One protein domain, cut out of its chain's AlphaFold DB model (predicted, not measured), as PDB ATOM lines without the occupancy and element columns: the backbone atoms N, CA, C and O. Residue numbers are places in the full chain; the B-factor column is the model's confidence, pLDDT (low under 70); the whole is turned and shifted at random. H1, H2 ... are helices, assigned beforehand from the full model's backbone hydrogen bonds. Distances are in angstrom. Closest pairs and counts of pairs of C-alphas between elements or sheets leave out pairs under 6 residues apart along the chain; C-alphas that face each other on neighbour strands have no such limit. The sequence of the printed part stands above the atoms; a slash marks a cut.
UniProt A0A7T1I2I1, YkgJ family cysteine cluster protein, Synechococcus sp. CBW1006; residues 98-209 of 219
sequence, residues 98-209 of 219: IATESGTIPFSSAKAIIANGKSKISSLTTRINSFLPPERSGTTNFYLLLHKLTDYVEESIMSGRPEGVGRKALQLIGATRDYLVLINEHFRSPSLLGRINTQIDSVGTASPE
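What this domain is: This is residues 98 to 209 of the 219 residues of the protein "YkgJ family cysteine cluster protein" of Synechococcus sp. CBW1006 (UniProt A0A7T1I2I1). An elongated group of helices, in which the long H2 and H4 run side by side, H5 folds back along another side of H4, and H3 slants from the later part of H2 across to H5. The short H1 sits beside the first end of H2, near Phe 107, with residues 101 to 106 sticking out there. The printed part has 112 residues with five named helices, in the order H1, H2, H3, H4, H5, and no named strand; the class is all helix. It is only just compact, close to loose, with a radius of gyration of the C-alphas of 15.5 A, and the C-alphas span 50 by 28 by 21 A.

How they stand to each other: H1, residues 98 to 101, is close to but not clearly touching H2, residues 107 to 131; their closest C-alphas, of Thr 100 and Phe 107, are 6.0 A apart. H2 touches H3, residues 142 to 159, at a steep tilt of 46 degrees, the same way; the closest C-alphas are those of Ile 128 and Leu 149, 6.8 A apart. H2 touches H3 with residues 121 to 128 alone, and H3 touches H2 with residues 142 to 149 alone. H2 also touches H4, residues 167 to 186, at a shallow tilt of 27 degrees, opposite ways, with the C-alphas of Lys 120 and Tyr 179 closest at 6.3 A. H4 and H5, residues 193 to 206, form a helical hairpin; they touch at a shallow tilt of 21 degrees, opposite ways, with the C-alphas of Leu 180 and Leu 193 closest at 6.0 A. H3 touches H5 with residues 150 to 157 alone, the same way at a shallow tilt of 34.8 degrees, only just short of steep; the closest C-alphas, of Glu 154 and Gln 199, are 7.0 A apart. H3 and H4 are close but not clearly touching, with the C-alphas of Val 153 and Ala 169 closest at 7.5 A. H3, H4 and H5 are an up and down bundle, each running against the one before it. H2 and H5 are apart. In H2, H3, H4 and H5 every pair of O i and N i+4 is within hydrogen-bond range; H1 is too short for such a pair.

Where its parts are: H1 begins at C-alpha 98, at (236.571, 300.290, 278.985). H2, 35.8 A long from first to last C-alpha, begins at C-alpha 107, at (237.170, 289.670, 282.976). H3 is 25.7 A long, H4 28.8 A and H5 20.1 A. H5 ends at C-alpha 206, at (213.497, 288.969, 246.405).

The domain as a whole: The two C-alphas farthest apart, of Ser 102 and Pro 208, are 49.7 A apart. The printed part has no cut. The link from H1 to H2 is tight, and those from H2 to H3, H3 to H4 and H4 to H5 are short. The mean pLDDT of the printed part is 92.9, and residues 206 to 209 are under 70.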
ATOM      1  N   ILE A  98     237.099 299.257 278.084       97.56
ATOM      2  CA  ILE A  98     236.571 300.290 278.985       97.56
ATOM      3  C   ILE A  98     235.657 299.664 280.048       97.56
ATOM      4  O   ILE A  98     235.806 299.930 281.236       97.56
ATOM      5  N   ALA A  99     234.733 298.793 279.633       97.94
ATOM      6  CA  ALA A  99     233.794 298.139 280.538       97.94
ATOM      7  C   ALA A  99     234.458 297.115 281.476       97.94
ATOM      8  O   ALA A  99     233.947 296.860 282.564       97.94
ATOM      9  N   THR A 100     235.558 296.479 281.064       97.62
ATOM     10  CA  THR A 100     236.316 295.558 281.924       97.62
ATOM     11  C   THR A 100     237.188 296.316 282.919       97.62
ATOM     12  O   THR A 100     237.212 295.948 284.090       97.62
ATOM     13  N   GLU A 101     237.840 297.400 282.497       95.81
ATOM     14  CA  GLU A 101     238.629 298.276 283.375       95.81
ATOM     15  C   GLU A 101     237.763 298.947 284.447       95.81
ATOM     16  O   GLU A 101     238.177 299.052 285.598       95.81
ATOM     17  N   SER A 102     236.533 299.342 284.102       96.00
ATOM     18  CA  SER A 102     235.573 299.903 285.061       96.00
ATOM     19  C   SER A 102     234.917 298.858 285.973       96.00
ATOM     20  O   SER A 102     234.109 299.218 286.829       96.00
ATOM     21  N   GLY A 103     235.184 297.563 285.767       95.81
ATOM     22  CA  GLY A 103     234.527 296.467 286.484       95.81
ATOM     23  C   GLY A 103     233.060 296.229 286.094       95.81
ATOM     24  O   GLY A 103     232.409 295.363 286.673       95.81
ATOM     25  N   THR A 104     232.526 296.950 285.099       97.69
ATOM     26  CA  THR A 104     231.153 296.771 284.592       97.69
ATOM     27  C   THR A 104     230.953 295.394 283.954       97.69
ATOM     28  O   THR A 104     229.890 294.792 284.090       97.69
ATOM     29  N   ILE A 105     231.973 294.878 283.266       97.69
ATOM     30  CA  ILE A 105     232.005 293.517 282.729       97.69
ATOM     31  C   ILE A 105     233.149 292.758 283.411       97.69
ATOM     32  O   ILE A 105     234.306 293.136 283.235       97.69
ATOM     33  N   PRO A 106     232.873 291.652 284.129       97.00
ATOM     34  CA  PRO A 106     233.923 290.813 284.692       97.00
ATOM     35  C   PRO A 106     234.867 290.280 283.609       97.00
ATOM     36  O   PRO A 106     234.428 289.895 282.523       97.00
ATOM     37  N   PHE A 107     236.159 290.159 283.923       96.25
ATOM     38  CA  PHE A 107     237.170 289.670 282.976       96.25
ATOM     39  C   PHE A 107     236.824 288.288 282.378       96.25
ATOM     40  O   PHE A 107     237.078 288.020 281.204       96.25
ATOM     41  N   SER A 108     236.190 287.401 283.153       96.56
ATOM     42  CA  SER A 108     235.685 286.105 282.669       96.56
ATOM     43  C   SER A 108     234.609 286.254 281.586       96.56
ATOM     44  O   SER A 108     234.697 285.597 280.547       96.56
ATOM     45  N   SER A 109     233.644 287.151 281.788       98.31
ATOM     46  CA  SER A 109     232.613 287.488 280.802       98.31
ATOM     47  C   SER A 109     233.223 288.127 279.554       98.31
ATOM     48  O   SER A 109     232.852 287.775 278.435       98.31
ATOM     49  N   ALA A 110     234.229 288.991 279.721       98.31
ATOM     50  CA  ALA A 110     234.954 289.584 278.602       98.31
ATOM     51  C   ALA A 110     235.655 288.522 277.737       98.31
ATOM     52  O   ALA A 110     235.546 288.545 276.508       98.31
ATOM     53  N   LYS A 111     236.290 287.520 278.360       97.94
ATOM     54  CA  LYS A 111     236.857 286.365 277.643       97.94
ATOM     55  C   LYS A 111     235.800 285.575 276.869       97.94
ATOM     56  O   LYS A 111     236.074 285.158 275.744       97.94
ATOM     57  N   ALA A 112     234.604 285.387 277.428       98.44
ATOM     58  CA  ALA A 112     233.513 284.696 276.739       98.44
ATOM     59  C   ALA A 112     233.031 285.474 275.498       98.44
ATOM     60  O   ALA A 112     232.843 284.881 274.433       98.44
ATOM     61  N   ILE A 113     232.915 286.803 275.599       98.69
ATOM     62  CA  ILE A 113     232.576 287.688 274.472       98.69
ATOM     63  C   ILE A 113     233.641 287.597 273.368       98.69
ATOM     64  O   ILE A 113     233.311 287.438 272.191       98.69
ATOM     65  N   ILE A 114     234.925 287.629 273.740       98.31
ATOM     66  CA  ILE A 114     236.048 287.456 272.803       98.31
ATOM     67  C   ILE A 114     235.977 286.090 272.108       98.31
ATOM     68  O   ILE A 114     236.104 286.015 270.885       98.31
ATOM     69  N   ALA A 115     235.761 285.008 272.859       98.19
ATOM     70  CA  ALA A 115     235.665 283.661 272.302       98.19
ATOM     71  C   ALA A 115     234.500 283.533 271.306       98.19
ATOM     72  O   ALA A 115     234.670 282.972 270.220       98.19
ATOM     73  N   ASN A 116     233.344 284.122 271.630       98.56
ATOM     74  CA  ASN A 116     232.193 284.192 270.733       98.56
ATOM     75  C   ASN A 116     232.551 284.923 269.426       98.56
ATOM     76  O   ASN A 116     232.354 284.381 268.336       98.56
ATOM     77  N   GLY A 117     233.177 286.099 269.526       98.38
ATOM     78  CA  GLY A 117     233.630 286.855 268.359       98.38
ATOM     79  C   GLY A 117     234.612 286.068 267.482       98.38
ATOM     80  O   GLY A 117     234.451 286.041 266.264       98.38
ATOM     81  N   LYS A 118     235.583 285.361 268.081       97.62
ATOM     82  CA  LYS A 118     236.552 284.520 267.353       97.62
ATOM     83  C   LYS A 118     235.858 283.389 266.594       97.62
ATOM     84  O   LYS A 118     236.158 283.166 265.423       97.62
ATOM     85  N   SER A 119     234.905 282.716 267.238       98.25
ATOM     86  CA  SER A 119     234.113 281.651 266.617       98.25
ATOM     87  C   SER A 119     233.305 282.169 265.422       98.25
ATOM     88  O   SER A 119     233.361 281.594 264.331       98.25
ATOM     89  N   LYS A 120     232.633 283.321 265.579       98.56
ATOM     90  CA  LYS A 120     231.892 283.972 264.487       98.56
ATOM     91  C   LYS A 120     232.804 284.365 263.323       98.56
ATOM     92  O   LYS A 120     232.453 284.076 262.184       98.56
ATOM     93  N   ILE A 121     233.974 284.956 263.587       97.75
ATOM     94  CA  ILE A 121     234.959 285.310 262.546       97.75
ATOM     95  C   ILE A 121     235.403 284.066 261.772       97.75
ATOM     96  O   ILE A 121     235.390 284.081 260.544       97.75
ATOM     97  N   SER A 122     235.759 282.985 262.473       97.12
ATOM     98  CA  SER A 122     236.191 281.731 261.845       97.12
ATOM     99  C   SER A 122     235.097 281.146 260.943       97.12
ATOM    100  O   SER A 122     235.317 280.916 259.753       97.12
ATOM    101  N   SER A 123     233.875 281.013 261.472       98.00
ATOM    102  CA  SER A 123     232.726 280.497 260.720       98.00
ATOM    103  C   SER A 123     232.392 281.359 259.497       98.00
ATOM    104  O   SER A 123     232.216 280.837 258.394       98.00
ATOM    105  N   LEU A 124     232.334 282.684 259.668       98.00
ATOM    106  CA  LEU A 124     232.037 283.614 258.582       98.00
ATOM    107  C   LEU A 124     233.134 283.610 257.522       98.00
ATOM    108  O   LEU A 124     232.814 283.603 256.343       98.00
ATOM    109  N   THR A 125     234.409 283.542 257.904       96.94
ATOM    110  CA  THR A 125     235.520 283.495 256.941       96.94
ATOM    111  C   THR A 125     235.368 282.318 255.979       96.94
ATOM    112  O   THR A 125     235.433 282.501 254.763       96.94
ATOM    113  N   THR A 126     235.094 281.121 256.498       96.62
ATOM    114  CA  THR A 126     234.878 279.925 255.671       96.62
ATOM    115  C   THR A 126     233.650 280.071 254.776       96.62
ATOM    116  O   THR A 126     233.713 279.807 253.573       96.62
ATOM    117  N   ARG A 127     232.529 280.532 255.344       96.88
ATOM    118  CA  ARG A 127     231.263 280.662 254.610       96.88
ATOM    119  C   ARG A 127     231.335 281.724 253.516       96.88
ATOM    120  O   ARG A 127     230.833 281.481 252.428       96.88
ATOM    121  N   ILE A 128     231.979 282.860 253.779       96.88
ATOM    122  CA  ILE A 128     232.125 283.944 252.804       96.88
ATOM    123  C   ILE A 128     233.047 283.523 251.665       96.88
ATOM    124  O   ILE A 128     232.671 283.695 250.513       96.88
ATOM    125  N   ASN A 129     234.207 282.922 251.949       95.00
ATOM    126  CA  ASN A 129     235.108 282.459 250.884       95.00
ATOM    127  C   ASN A 129     234.479 281.368 250.005       95.00
ATOM    128  O   ASN A 129     234.827 281.262 248.835       95.00
ATOM    129  N   SER A 130     233.550 280.577 250.553       94.06
ATOM    130  CA  SER A 130     232.795 279.575 249.785       94.06
ATOM    131  C   SER A 130     231.626 280.173 248.993       94.06
ATOM    132  O   SER A 130     231.103 279.526 248.093       94.06
ATOM    133  N   PHE A 131     231.168 281.369 249.370       94.88
ATOM    134  CA  PHE A 131     230.031 282.050 248.755       94.88
ATOM    135  C   PHE A 131     230.461 283.043 247.672       94.88
ATOM    136  O   PHE A 131     229.779 283.185 246.663       94.88
ATOM    137  N   LEU A 132     231.579 283.739 247.887       95.00
ATOM    138  CA  LEU A 132     232.111 284.706 246.939       95.00
ATOM    139  C   LEU A 132     232.736 284.016 245.722       95.00
ATOM    140  O   LEU A 132     233.390 282.979 245.870       95.00
ATOM    141  N   PRO A 133     232.615 284.623 244.530       92.19
ATOM    142  CA  PRO A 133     233.306 284.125 243.356       92.19
ATOM    143  C   PRO A 133     234.835 284.279 243.518       92.19
ATOM    144  O   PRO A 133     235.291 285.164 244.260       92.19
ATOM    145  N   PRO A 134     235.650 283.438 242.849       88.44
ATOM    146  CA  PRO A 134     237.100 283.380 243.057       88.44
ATOM    147  C   PRO A 134     237.812 284.728 242.920       88.44
ATOM    148  O   PRO A 134     238.718 285.018 243.698       88.44
ATOM    149  N   GLU A 135     237.371 285.586 241.996       89.56
ATOM    150  CA  GLU A 135     237.946 286.915 241.767       89.56
ATOM    151  C   GLU A 135     237.725 287.900 242.929       89.56
ATOM    152  O   GLU A 135     238.436 288.901 243.047       89.56
ATOM    153  N   ARG A 136     236.768 287.619 243.822       86.56
ATOM    154  CA  ARG A 136     236.498 288.417 245.030       86.56
ATOM    155  C   ARG A 136     237.030 287.754 246.299       86.56
ATOM    156  O   ARG A 136     237.245 288.447 247.295       86.56
ATOM    157  N   SER A 137     237.319 286.462 246.280       81.69
ATOM    158  CA  SER A 137     237.869 285.732 247.428       81.69
ATOM    159  C   SER A 137     239.348 286.078 247.711       81.69
ATOM    160  O   SER A 137     239.987 286.833 246.978       81.69
ATOM    161  N   GLY A 138     239.898 285.604 248.838       80.62
ATOM    162  CA  GLY A 138     241.357 285.604 249.066       80.62
ATOM    163  C   GLY A 138     241.968 286.789 249.831       80.62
ATOM    164  O   GLY A 138     243.175 287.000 249.763       80.62
ATOM    165  N   THR A 139     241.183 287.568 250.583       87.62
ATOM    166  CA  THR A 139     241.753 288.522 251.559       87.62
ATOM    167  C   THR A 139     241.968 287.847 252.913       87.62
ATOM    168  O   THR A 139     241.081 287.156 253.408       87.62
ATOM    169  N   THR A 140     243.118 288.086 253.546       87.00
ATOM    170  CA  THR A 140     243.396 287.658 254.931       87.00
ATOM    171  C   THR A 140     242.819 288.620 255.971       87.00
ATOM    172  O   THR A 140     242.731 288.291 257.151       87.00
ATOM    173  N   ASN A 141     242.402 289.814 255.543       94.38
ATOM    174  CA  ASN A 141     241.765 290.803 256.396       94.38
ATOM    175  C   ASN A 141     240.245 290.576 256.441       94.38
ATOM    176  O   ASN A 141     239.563 290.726 255.420       94.38
ATOM    177  N   PHE A 142     239.721 290.242 257.624       96.38
ATOM    178  CA  PHE A 142     238.306 289.917 257.812       96.38
ATOM    179  C   PHE A 142     237.377 291.119 257.601       96.38
ATOM    180  O   PHE A 142     236.321 290.972 256.991       96.38
ATOM    181  N   TYR A 143     237.779 292.322 258.025       96.81
ATOM    182  CA  TYR A 143     237.013 293.539 257.753       96.81
ATOM    183  C   TYR A 143     236.813 293.744 256.243       96.81
ATOM    184  O   TYR A 143     235.685 293.933 255.788       96.81
ATOM    185  N   LEU A 144     237.877 293.620 255.441       96.31
ATOM    186  CA  LEU A 144     237.769 293.708 253.982       96.31
ATOM    187  C   LEU A 144     236.920 292.574 253.394       96.31
ATOM    188  O   LEU A 144     236.189 292.806 252.435       96.31
ATOM    189  N   LEU A 145     236.973 291.368 253.968       96.62
ATOM    190  CA  LEU A 145     236.143 290.243 253.530       96.62
ATOM    191  C   LEU A 145     234.644 290.543 253.687       96.62
ATOM    192  O   LEU A 145     233.870 290.285 252.766       96.62
ATOM    193  N   LEU A 146     234.242 291.142 254.815       97.25
ATOM    194  CA  LEU A 146     232.857 291.568 255.037       97.25
ATOM    195  C   LEU A 146     232.416 292.644 254.043       97.25
ATOM    196  O   LEU A 146     231.289 292.603 253.554       97.25
ATOM    197  N   HIS A 147     233.301 293.591 253.717       96.69
ATOM    198  CA  HIS A 147     233.023 294.599 252.694       96.69
ATOM    199  C   HIS A 147     232.783 293.954 251.326       96.69
ATOM    200  O   HIS A 147     231.753 294.213 250.716       96.69
ATOM    201  N   LYS A 148     233.654 293.032 250.900       96.44
ATOM    202  CA  LYS A 148     233.484 292.311 249.631       96.44
ATOM    203  C   LYS A 148     232.182 291.507 249.567       96.44
ATOM    204  O   LYS A 148     231.538 291.504 248.523       96.44
ATOM    205  N   LEU A 149     231.794 290.846 250.665       96.44
ATOM    206  CA  LEU A 149     230.486 290.189 250.775       96.44
ATOM    207  C   LEU A 149     229.351 291.192 250.575       96.44
ATOM    208  O   LEU A 149     228.459 290.951 249.768       96.44
ATOM    209  N   THR A 150     229.393 292.292 251.327       96.44
ATOM    210  CA  THR A 150     228.342 293.312 251.306       96.44
ATOM    211  C   THR A 150     228.186 293.868 249.892       96.44
ATOM    212  O   THR A 150     227.077 293.884 249.370       96.44
ATOM    213  N   ASP A 151     229.287 294.238 249.241       95.81
ATOM    214  CA  ASP A 151     229.269 294.789 247.885       95.81
ATOM    215  C   ASP A 151     228.736 293.757 246.871       95.81
ATOM    216  O   ASP A 151     227.899 294.081 246.036       95.81
ATOM    217  N   TYR A 152     229.141 292.486 246.982       95.62
ATOM    218  CA  TYR A 152     228.656 291.421 246.096       95.62
ATOM    219  C   TYR A 152     227.142 291.175 246.220       95.62
ATOM    220  O   TYR A 152     226.459 291.015 245.206       95.62
ATOM    221  N   VAL A 153     226.606 291.160 247.443       95.00
ATOM    222  CA  VAL A 153     225.161 290.998 247.677       95.00
ATOM    223  C   VAL A 153     224.390 292.202 247.136       95.00
ATOM    224  O   VAL A 153     223.388 292.020 246.451       95.00
ATOM    225  N   GLU A 154     224.873 293.421 247.381       94.25
ATOM    226  CA  GLU A 154     224.257 294.652 246.869       94.25
ATOM    227  C   GLU A 154     224.198 294.665 245.340       94.25
ATOM    228  O   GLU A 154     223.127 294.836 244.760       94.25
ATOM    229  N   GLU A 155     225.323 294.383 244.681       94.00
ATOM    230  CA  GLU A 155     225.377 294.271 243.225       94.00
ATOM    231  C   GLU A 155     224.413 293.201 242.701       94.00
ATOM    232  O   GLU A 155     223.806 293.382 241.645       94.00
ATOM    233  N   SER A 156     224.269 292.078 243.407       93.31
ATOM    234  CA  SER A 156     223.395 290.978 242.991       93.31
ATOM    235  C   SER A 156     221.917 291.332 243.116       93.31
ATOM    236  O   SER A 156     221.154 291.029 242.203       93.31
ATOM    237  N   ILE A 157     221.529 292.050 244.175       90.94
ATOM    238  CA  ILE A 157     220.181 292.622 244.320       90.94
ATOM    239  C   ILE A 157     219.898 293.583 243.161       90.94
ATOM    240  O   ILE A 157     218.889 293.440 242.478       90.94
ATOM    241  N   MET A 158     220.808 294.528 242.899       90.94
ATOM    242  CA  MET A 158     220.620 295.548 241.858       90.94
ATOM    243  C   MET A 158     220.547 294.964 240.442       90.94
ATOM    244  O   MET A 158     219.860 295.511 239.585       90.94
ATOM    245  N   SER A 159     221.270 293.873 240.186       90.19
ATOM    246  CA  SER A 159     221.328 293.219 238.870       90.19
ATOM    247  C   SER A 159     220.378 292.027 238.723       90.19
ATOM    248  O   SER A 159     220.363 291.405 237.665       90.19
ATOM    249  N   GLY A 160     219.607 291.686 239.761       84.44
ATOM    250  CA  GLY A 160     218.731 290.510 239.762       84.44
ATOM    251  C   GLY A 160     219.478 289.177 239.625       84.44
ATOM    252  O   GLY A 160     218.911 288.207 239.127       84.44
ATOM    253  N   ARG A 161     220.755 289.118 240.026       83.75
ATOM    254  CA  ARG A 161     221.593 287.916 239.902       83.75
ATOM    255  C   ARG A 161     221.284 286.911 241.017       83.75
ATOM    256  O   ARG A 161     221.493 287.247 242.187       83.75
ATOM    257  N   PRO A 162     220.837 285.679 240.698       80.75
ATOM    258  CA  PRO A 162     220.424 284.692 241.695       80.75
ATOM    259  C   PRO A 162     221.568 284.237 242.614       80.75
ATOM    260  O   PRO A 162     221.318 283.820 243.741       80.75
ATOM    261  N   GLU A 163     222.824 284.331 242.170       81.62
ATOM    262  CA  GLU A 163     223.997 283.829 242.891       81.62
ATOM    263  C   GLU A 163     224.311 284.613 244.173       81.62
ATOM    264  O   GLU A 163     224.951 284.078 245.079       81.62
ATOM    265  N   GLY A 164     223.873 285.872 244.265       81.88
ATOM    266  CA  GLY A 164     224.044 286.712 245.454       81.88
ATOM    267  C   GLY A 164     222.762 286.962 246.247       81.88
ATOM    268  O   GLY A 164     222.798 287.724 247.213       81.88
ATOM    269  N   VAL A 165     221.646 286.327 245.875       85.06
ATOM    270  CA  VAL A 165     220.345 286.442 246.560       85.06
ATOM    271  C   VAL A 165     219.795 285.062 246.964       85.06
ATOM    272  O   VAL A 165     220.411 284.022 246.737       85.06
ATOM    273  N   GLY A 166     218.652 285.033 247.654       88.56
ATOM    274  CA  GLY A 166     217.995 283.801 248.104       88.56
ATOM    275  C   GLY A 166     218.480 283.266 249.458       88.56
ATOM    276  O   GLY A 166     219.202 283.923 250.209       88.56
ATOM    277  N   ARG A 167     218.057 282.041 249.803       91.06
ATOM    278  CA  ARG A 167     218.175 281.485 251.169       91.06
ATOM    279  C   ARG A 167     219.607 281.442 251.705       91.06
ATOM    280  O   ARG A 167     219.834 281.785 252.864       91.06
ATOM    281  N   LYS A 168     220.577 281.025 250.884       92.00
ATOM    282  CA  LYS A 168     221.992 280.957 251.295       92.00
ATOM    283  C   LYS A 168     222.559 282.349 251.581       92.00
ATOM    284  O   LYS A 168     223.222 282.524 252.603       92.00
ATOM    285  N   ALA A 169     222.256 283.322 250.718       93.62
ATOM    286  CA  ALA A 169     222.642 284.713 250.914       93.62
ATOM    287  C   ALA A 169     222.026 285.261 252.208       93.62
ATOM    288  O   ALA A 169     222.767 285.741 253.060       93.62
ATOM    289  N   LEU A 170     220.714 285.067 252.415       94.38
ATOM    290  CA  LEU A 170     219.986 285.511 253.610       94.38
ATOM    291  C   LEU A 170     220.581 284.941 254.910       94.38
ATOM    292  O   LEU A 170     220.825 285.673 255.866       94.38
ATOM    293  N   GLN A 171     220.887 283.641 254.936       95.56
ATOM    294  CA  GLN A 171     221.543 283.000 256.083       95.56
ATOM    295  C   GLN A 171     222.950 283.555 256.347       95.56
ATOM    296  O   GLN A 171     223.403 283.595 257.497       95.56
ATOM    297  N   LEU A 172     223.684 283.931 255.297       97.12
ATOM    298  CA  LEU A 172     225.036 284.474 255.413       97.12
ATOM    299  C   LEU A 172     225.035 285.929 255.893       97.12
ATOM    300  O   LEU A 172     225.774 286.255 256.826       97.12
ATOM    301  N   ILE A 173     224.186 286.785 255.324       96.81
ATOM    302  CA  ILE A 173     224.047 288.181 255.761       96.81
ATOM    303  C   ILE A 173     223.416 288.270 257.156       96.81
ATOM    304  O   ILE A 173     223.845 289.098 257.951       96.81
ATOM    305  N   GLY A 174     222.504 287.358 257.516       97.81
ATOM    306  CA  GLY A 174     221.973 287.239 258.879       97.81
ATOM    307  C   GLY A 174     223.064 286.898 259.899       97.81
ATOM    308  O   GLY A 174     223.240 287.605 260.887       97.81
ATOM    309  N   ALA A 175     223.899 285.895 259.616       98.44
ATOM    310  CA  ALA A 175     225.034 285.579 260.486       98.44
ATOM    311  C   ALA A 175     226.074 286.718 260.550       98.44
ATOM    312  O   ALA A 175     226.706 286.930 261.587       98.44
ATOM    313  N   THR A 176     226.238 287.462 259.452       98.38
ATOM    314  CA  THR A 176     227.075 288.669 259.410       98.38
ATOM    315  C   THR A 176     226.493 289.765 260.300       98.38
ATOM    316  O   THR A 176     227.234 290.365 261.077       98.38
ATOM    317  N   ARG A 177     225.173 289.983 260.267       98.50
ATOM    318  CA  ARG A 177     224.471 290.903 261.170       98.50
ATOM    319  C   ARG A 177     224.715 290.534 262.626       98.50
ATOM    320  O   ARG A 177     225.108 291.406 263.389       98.50
ATOM    321  N   ASP A 178     224.566 289.266 263.000       98.50
ATOM    322  CA  ASP A 178     224.776 288.822 264.385       98.50
ATOM    323  C   ASP A 178     226.206 289.088 264.872       98.50
ATOM    324  O   ASP A 178     226.425 289.435 266.032       98.50
ATOM    325  N   TYR A 179     227.200 288.923 263.996       98.56
ATOM    326  CA  TYR A 179     228.572 289.326 264.295       98.56
ATOM    327  C   TYR A 179     228.683 290.842 264.481       98.56
ATOM    328  O   TYR A 179     229.257 291.297 265.468       98.56
ATOM    329  N   LEU A 180     228.118 291.636 263.572       98.38
ATOM    330  CA  LEU A 180     228.187 293.095 263.650       98.38
ATOM    331  C   LEU A 180     227.435 293.663 264.859       98.38
ATOM    332  O   LEU A 180     227.881 294.665 265.408       98.38
ATOM    333  N   VAL A 181     226.354 293.023 265.310       98.50
ATOM    334  CA  VAL A 181     225.656 293.361 266.560       98.50
ATOM    335  C   VAL A 181     226.580 293.140 267.756       98.50
ATOM    336  O   VAL A 181     226.801 294.082 268.513       98.50
ATOM    337  N   LEU A 182     227.230 291.971 267.854       98.50
ATOM    338  CA  LEU A 182     228.231 291.702 268.896       98.50
ATOM    339  C   LEU A 182     229.350 292.762 268.891       98.50
ATOM    340  O   LEU A 182     229.767 293.248 269.945       98.50
ATOM    341  N   ILE A 183     229.837 293.142 267.702       98.06
ATOM    342  CA  ILE A 183     230.866 294.181 267.563       98.06
ATOM    343  C   ILE A 183     230.347 295.547 268.007       98.06
ATOM    344  O   ILE A 183     231.050 296.254 268.731       98.06
ATOM    345  N   ASN A 184     229.125 295.901 267.616       98.31
ATOM    346  CA  ASN A 184     228.495 297.160 267.984       98.31
ATOM    347  C   ASN A 184     228.297 297.285 269.495       98.31
ATOM    348  O   ASN A 184     228.602 298.335 270.061       98.31
ATOM    349  N   GLU A 185     227.820 296.229 270.143       98.12
ATOM    350  CA  GLU A 185     227.547 296.209 271.579       98.12
ATOM    351  C   GLU A 185     228.838 296.292 272.391       98.12
ATOM    352  O   GLU A 185     228.961 297.137 273.277       98.12
ATOM    353  N   HIS A 186     229.835 295.475 272.048       98.31
ATOM    354  CA  HIS A 186     230.981 295.268 272.929       98.31
ATOM    355  C   HIS A 186     232.290 295.875 272.449       98.31
ATOM    356  O   HIS A 186     233.210 295.960 273.242       98.31
ATOM    357  N   PHE A 187     232.452 296.313 271.205       97.94
ATOM    358  CA  PHE A 187     233.782 296.714 270.728       97.94
ATOM    359  C   PHE A 187     233.809 298.122 270.156       97.94
ATOM    360  O   PHE A 187     234.506 298.985 270.688       97.94
ATOM    361  N   ARG A 188     233.065 298.364 269.080       96.81
ATOM    362  CA  ARG A 188     232.992 299.660 268.395       96.81
ATOM    363  C   ARG A 188     231.783 299.689 267.478       96.81
ATOM    364  O   ARG A 188     231.328 298.643 267.044       96.81
ATOM    365  N   SER A 189     231.334 300.875 267.095       96.88
ATOM    366  CA  SER A 189     230.281 301.004 266.085       96.88
ATOM    367  C   SER A 189     230.808 300.575 264.702       96.88
ATOM    368  O   SER A 189     231.762 301.189 264.206       96.88
ATOM    369  N   PRO A 190     230.251 299.523 264.073       96.12
ATOM    370  CA  PRO A 190     230.683 299.071 262.756       96.12
ATOM    371  C   PRO A 190     229.987 299.853 261.636       96.12
ATOM    372  O   PRO A 190     228.785 300.099 261.679       96.12
ATOM    373  N   SER A 191     230.722 300.170 260.570       94.12
ATOM    374  CA  SER A 191     230.184 300.895 259.407       94.12
ATOM    375  C   SER A 191     229.208 300.075 258.555       94.12
ATOM    376  O   SER A 191     228.422 300.642 257.808       94.12
ATOM    377  N   LEU A 192     229.269 298.742 258.636       96.50
ATOM    378  CA  LEU A 192     228.488 297.846 257.776       96.50
ATOM    379  C   LEU A 192     227.096 297.506 258.315       96.50
ATOM    380  O   LEU A 192     226.270 297.027 257.547       96.50
ATOM    381  N   LEU A 193     226.806 297.739 259.601       96.12
ATOM    382  CA  LEU A 193     225.571 297.233 260.214       96.12
ATOM    383  C   LEU A 193     224.308 297.800 259.549       96.12
ATOM    384  O   LEU A 193     223.374 297.047 259.292       96.12
ATOM    385  N   GLY A 194     224.306 299.092 259.206       95.88
ATOM    386  CA  GLY A 194     223.195 299.709 258.474       95.88
ATOM    387  C   GLY A 194     222.974 299.069 257.100       95.88
ATOM    388  O   GLY A 194     221.863 298.642 256.803       95.88
ATOM    389  N   ARG A 195     224.048 298.914 256.311       95.44
ATOM    390  CA  ARG A 195     223.996 298.287 254.976       95.44
ATOM    391  C   ARG A 195     223.473 296.851 255.043       95.44
ATOM    392  O   ARG A 195     222.607 296.479 254.261       95.44
ATOM    393  N   ILE A 196     223.958 296.062 256.001       96.31
ATOM    394  CA  ILE A 196     223.534 294.667 256.183       96.31
ATOM    395  C   ILE A 196     222.046 294.567 256.546       96.31
ATOM    396  O   ILE A 196     221.364 293.684 256.030       96.31
ATOM    397  N   ASN A 197     221.522 295.464 257.389       95.12
ATOM    398  CA  ASN A 197     220.089 295.477 257.705       95.12
ATOM    399  C   ASN A 197     219.246 295.719 256.440       95.12
ATOM    400  O   ASN A 197     218.355 294.930 256.152       95.12
ATOM    401  N   THR A 198     219.597 296.722 255.628       94.25
ATOM    402  CA  THR A 198     218.901 297.002 254.358       94.25
ATOM    403  C   THR A 198     218.957 295.823 253.380       94.25
ATOM    404  O   THR A 198     217.984 295.539 252.678       94.25
ATOM    405  N   GLN A 199     220.081 295.103 253.334       92.69
ATOM    406  CA  GLN A 199     220.218 293.911 252.495       92.69
ATOM    407  C   GLN A 199     219.322 292.762 252.951       92.69
ATOM    408  O   GLN A 199     218.769 292.071 252.103       92.69
ATOM    409  N   ILE A 200     219.158 292.549 254.258       92.19
ATOM    410  CA  ILE A 200     218.263 291.507 254.782       92.19
ATOM    411  C   ILE A 200     216.829 291.747 254.311       92.19
ATOM    412  O   ILE A 200     216.206 290.819 253.791       92.19
ATOM    413  N   ASP A 201     216.349 292.986 254.407       90.12
ATOM    414  CA  ASP A 201     215.001 293.359 253.969       90.12
ATOM    415  C   ASP A 201     214.829 293.147 252.450       90.12
ATOM    416  O   ASP A 201     213.838 292.581 251.980       90.12
ATOM    417  N   SER A 202     215.845 293.525 251.670       88.44
ATOM    418  CA  SER A 202     215.835 293.417 250.203       88.44
ATOM    419  C   SER A 202     215.942 291.968 249.705       88.44
ATOM    420  O   SER A 202     215.253 291.566 248.773       88.44
ATOM    421  N   VAL A 203     216.785 291.139 250.327       84.25
ATOM    422  CA  VAL A 203     216.921 289.718 249.959       84.25
ATOM    423  C   VAL A 203     215.694 288.923 250.400       84.25
ATOM    424  O   VAL A 203     215.279 288.005 249.693       84.25
ATOM    425  N   GLY A 204     215.104 289.269 251.549       77.31
ATOM    426  CA  GLY A 204     213.876 288.641 252.036       77.31
ATOM    427  C   GLY A 204     212.707 288.818 251.066       77.31
ATOM    428  O   GLY A 204     211.972 287.867 250.815       77.31
ATOM    429  N   THR A 205     212.582 290.002 250.463       75.19
ATOM    430  CA  THR A 205     211.542 290.296 249.464       75.19
ATOM    431  C   THR A 205     211.822 289.659 248.101       75.19
ATOM    432  O   THR A 205     210.883 289.197 247.460       75.19
ATOM    433  N   ALA A 206     213.089 289.553 247.688       64.25
ATOM    434  CA  ALA A 206     213.497 288.969 246.405       64.25
ATOM    435  C   ALA A 206     213.529 287.422 246.359       64.25
ATOM    436  O   ALA A 206     213.775 286.842 245.300       64.25
ATOM    437  N   SER A 207     213.339 286.725 247.487       55.69
ATOM    438  CA  SER A 207     213.361 285.254 247.529       55.69
ATOM    439  C   SER A 207     212.105 284.661 246.867       55.69
ATOM    440  O   SER A 207     211.007 285.032 247.261       55.69
ATOM    441  N   PRO A 208     212.206 283.686 245.942       52.28
ATOM    442  CA  PRO A 208     211.065 283.174 245.165       52.28
ATOM    443  C   PRO A 208     209.928 282.527 245.985       52.28
ATOM    444  O   PRO A 208     208.847 282.314 245.449       52.28
ATOM    445  N   GLU A 209     210.128 282.260 247.280       52.50
ATOM    446  CA  GLU A 209     209.055 281.839 248.201       52.50
ATOM    447  C   GLU A 209     208.087 282.983 248.582       52.50
ATOM    448  O   GLU A 209     207.003 282.709 249.088       52.50
TER     449      GLU A 209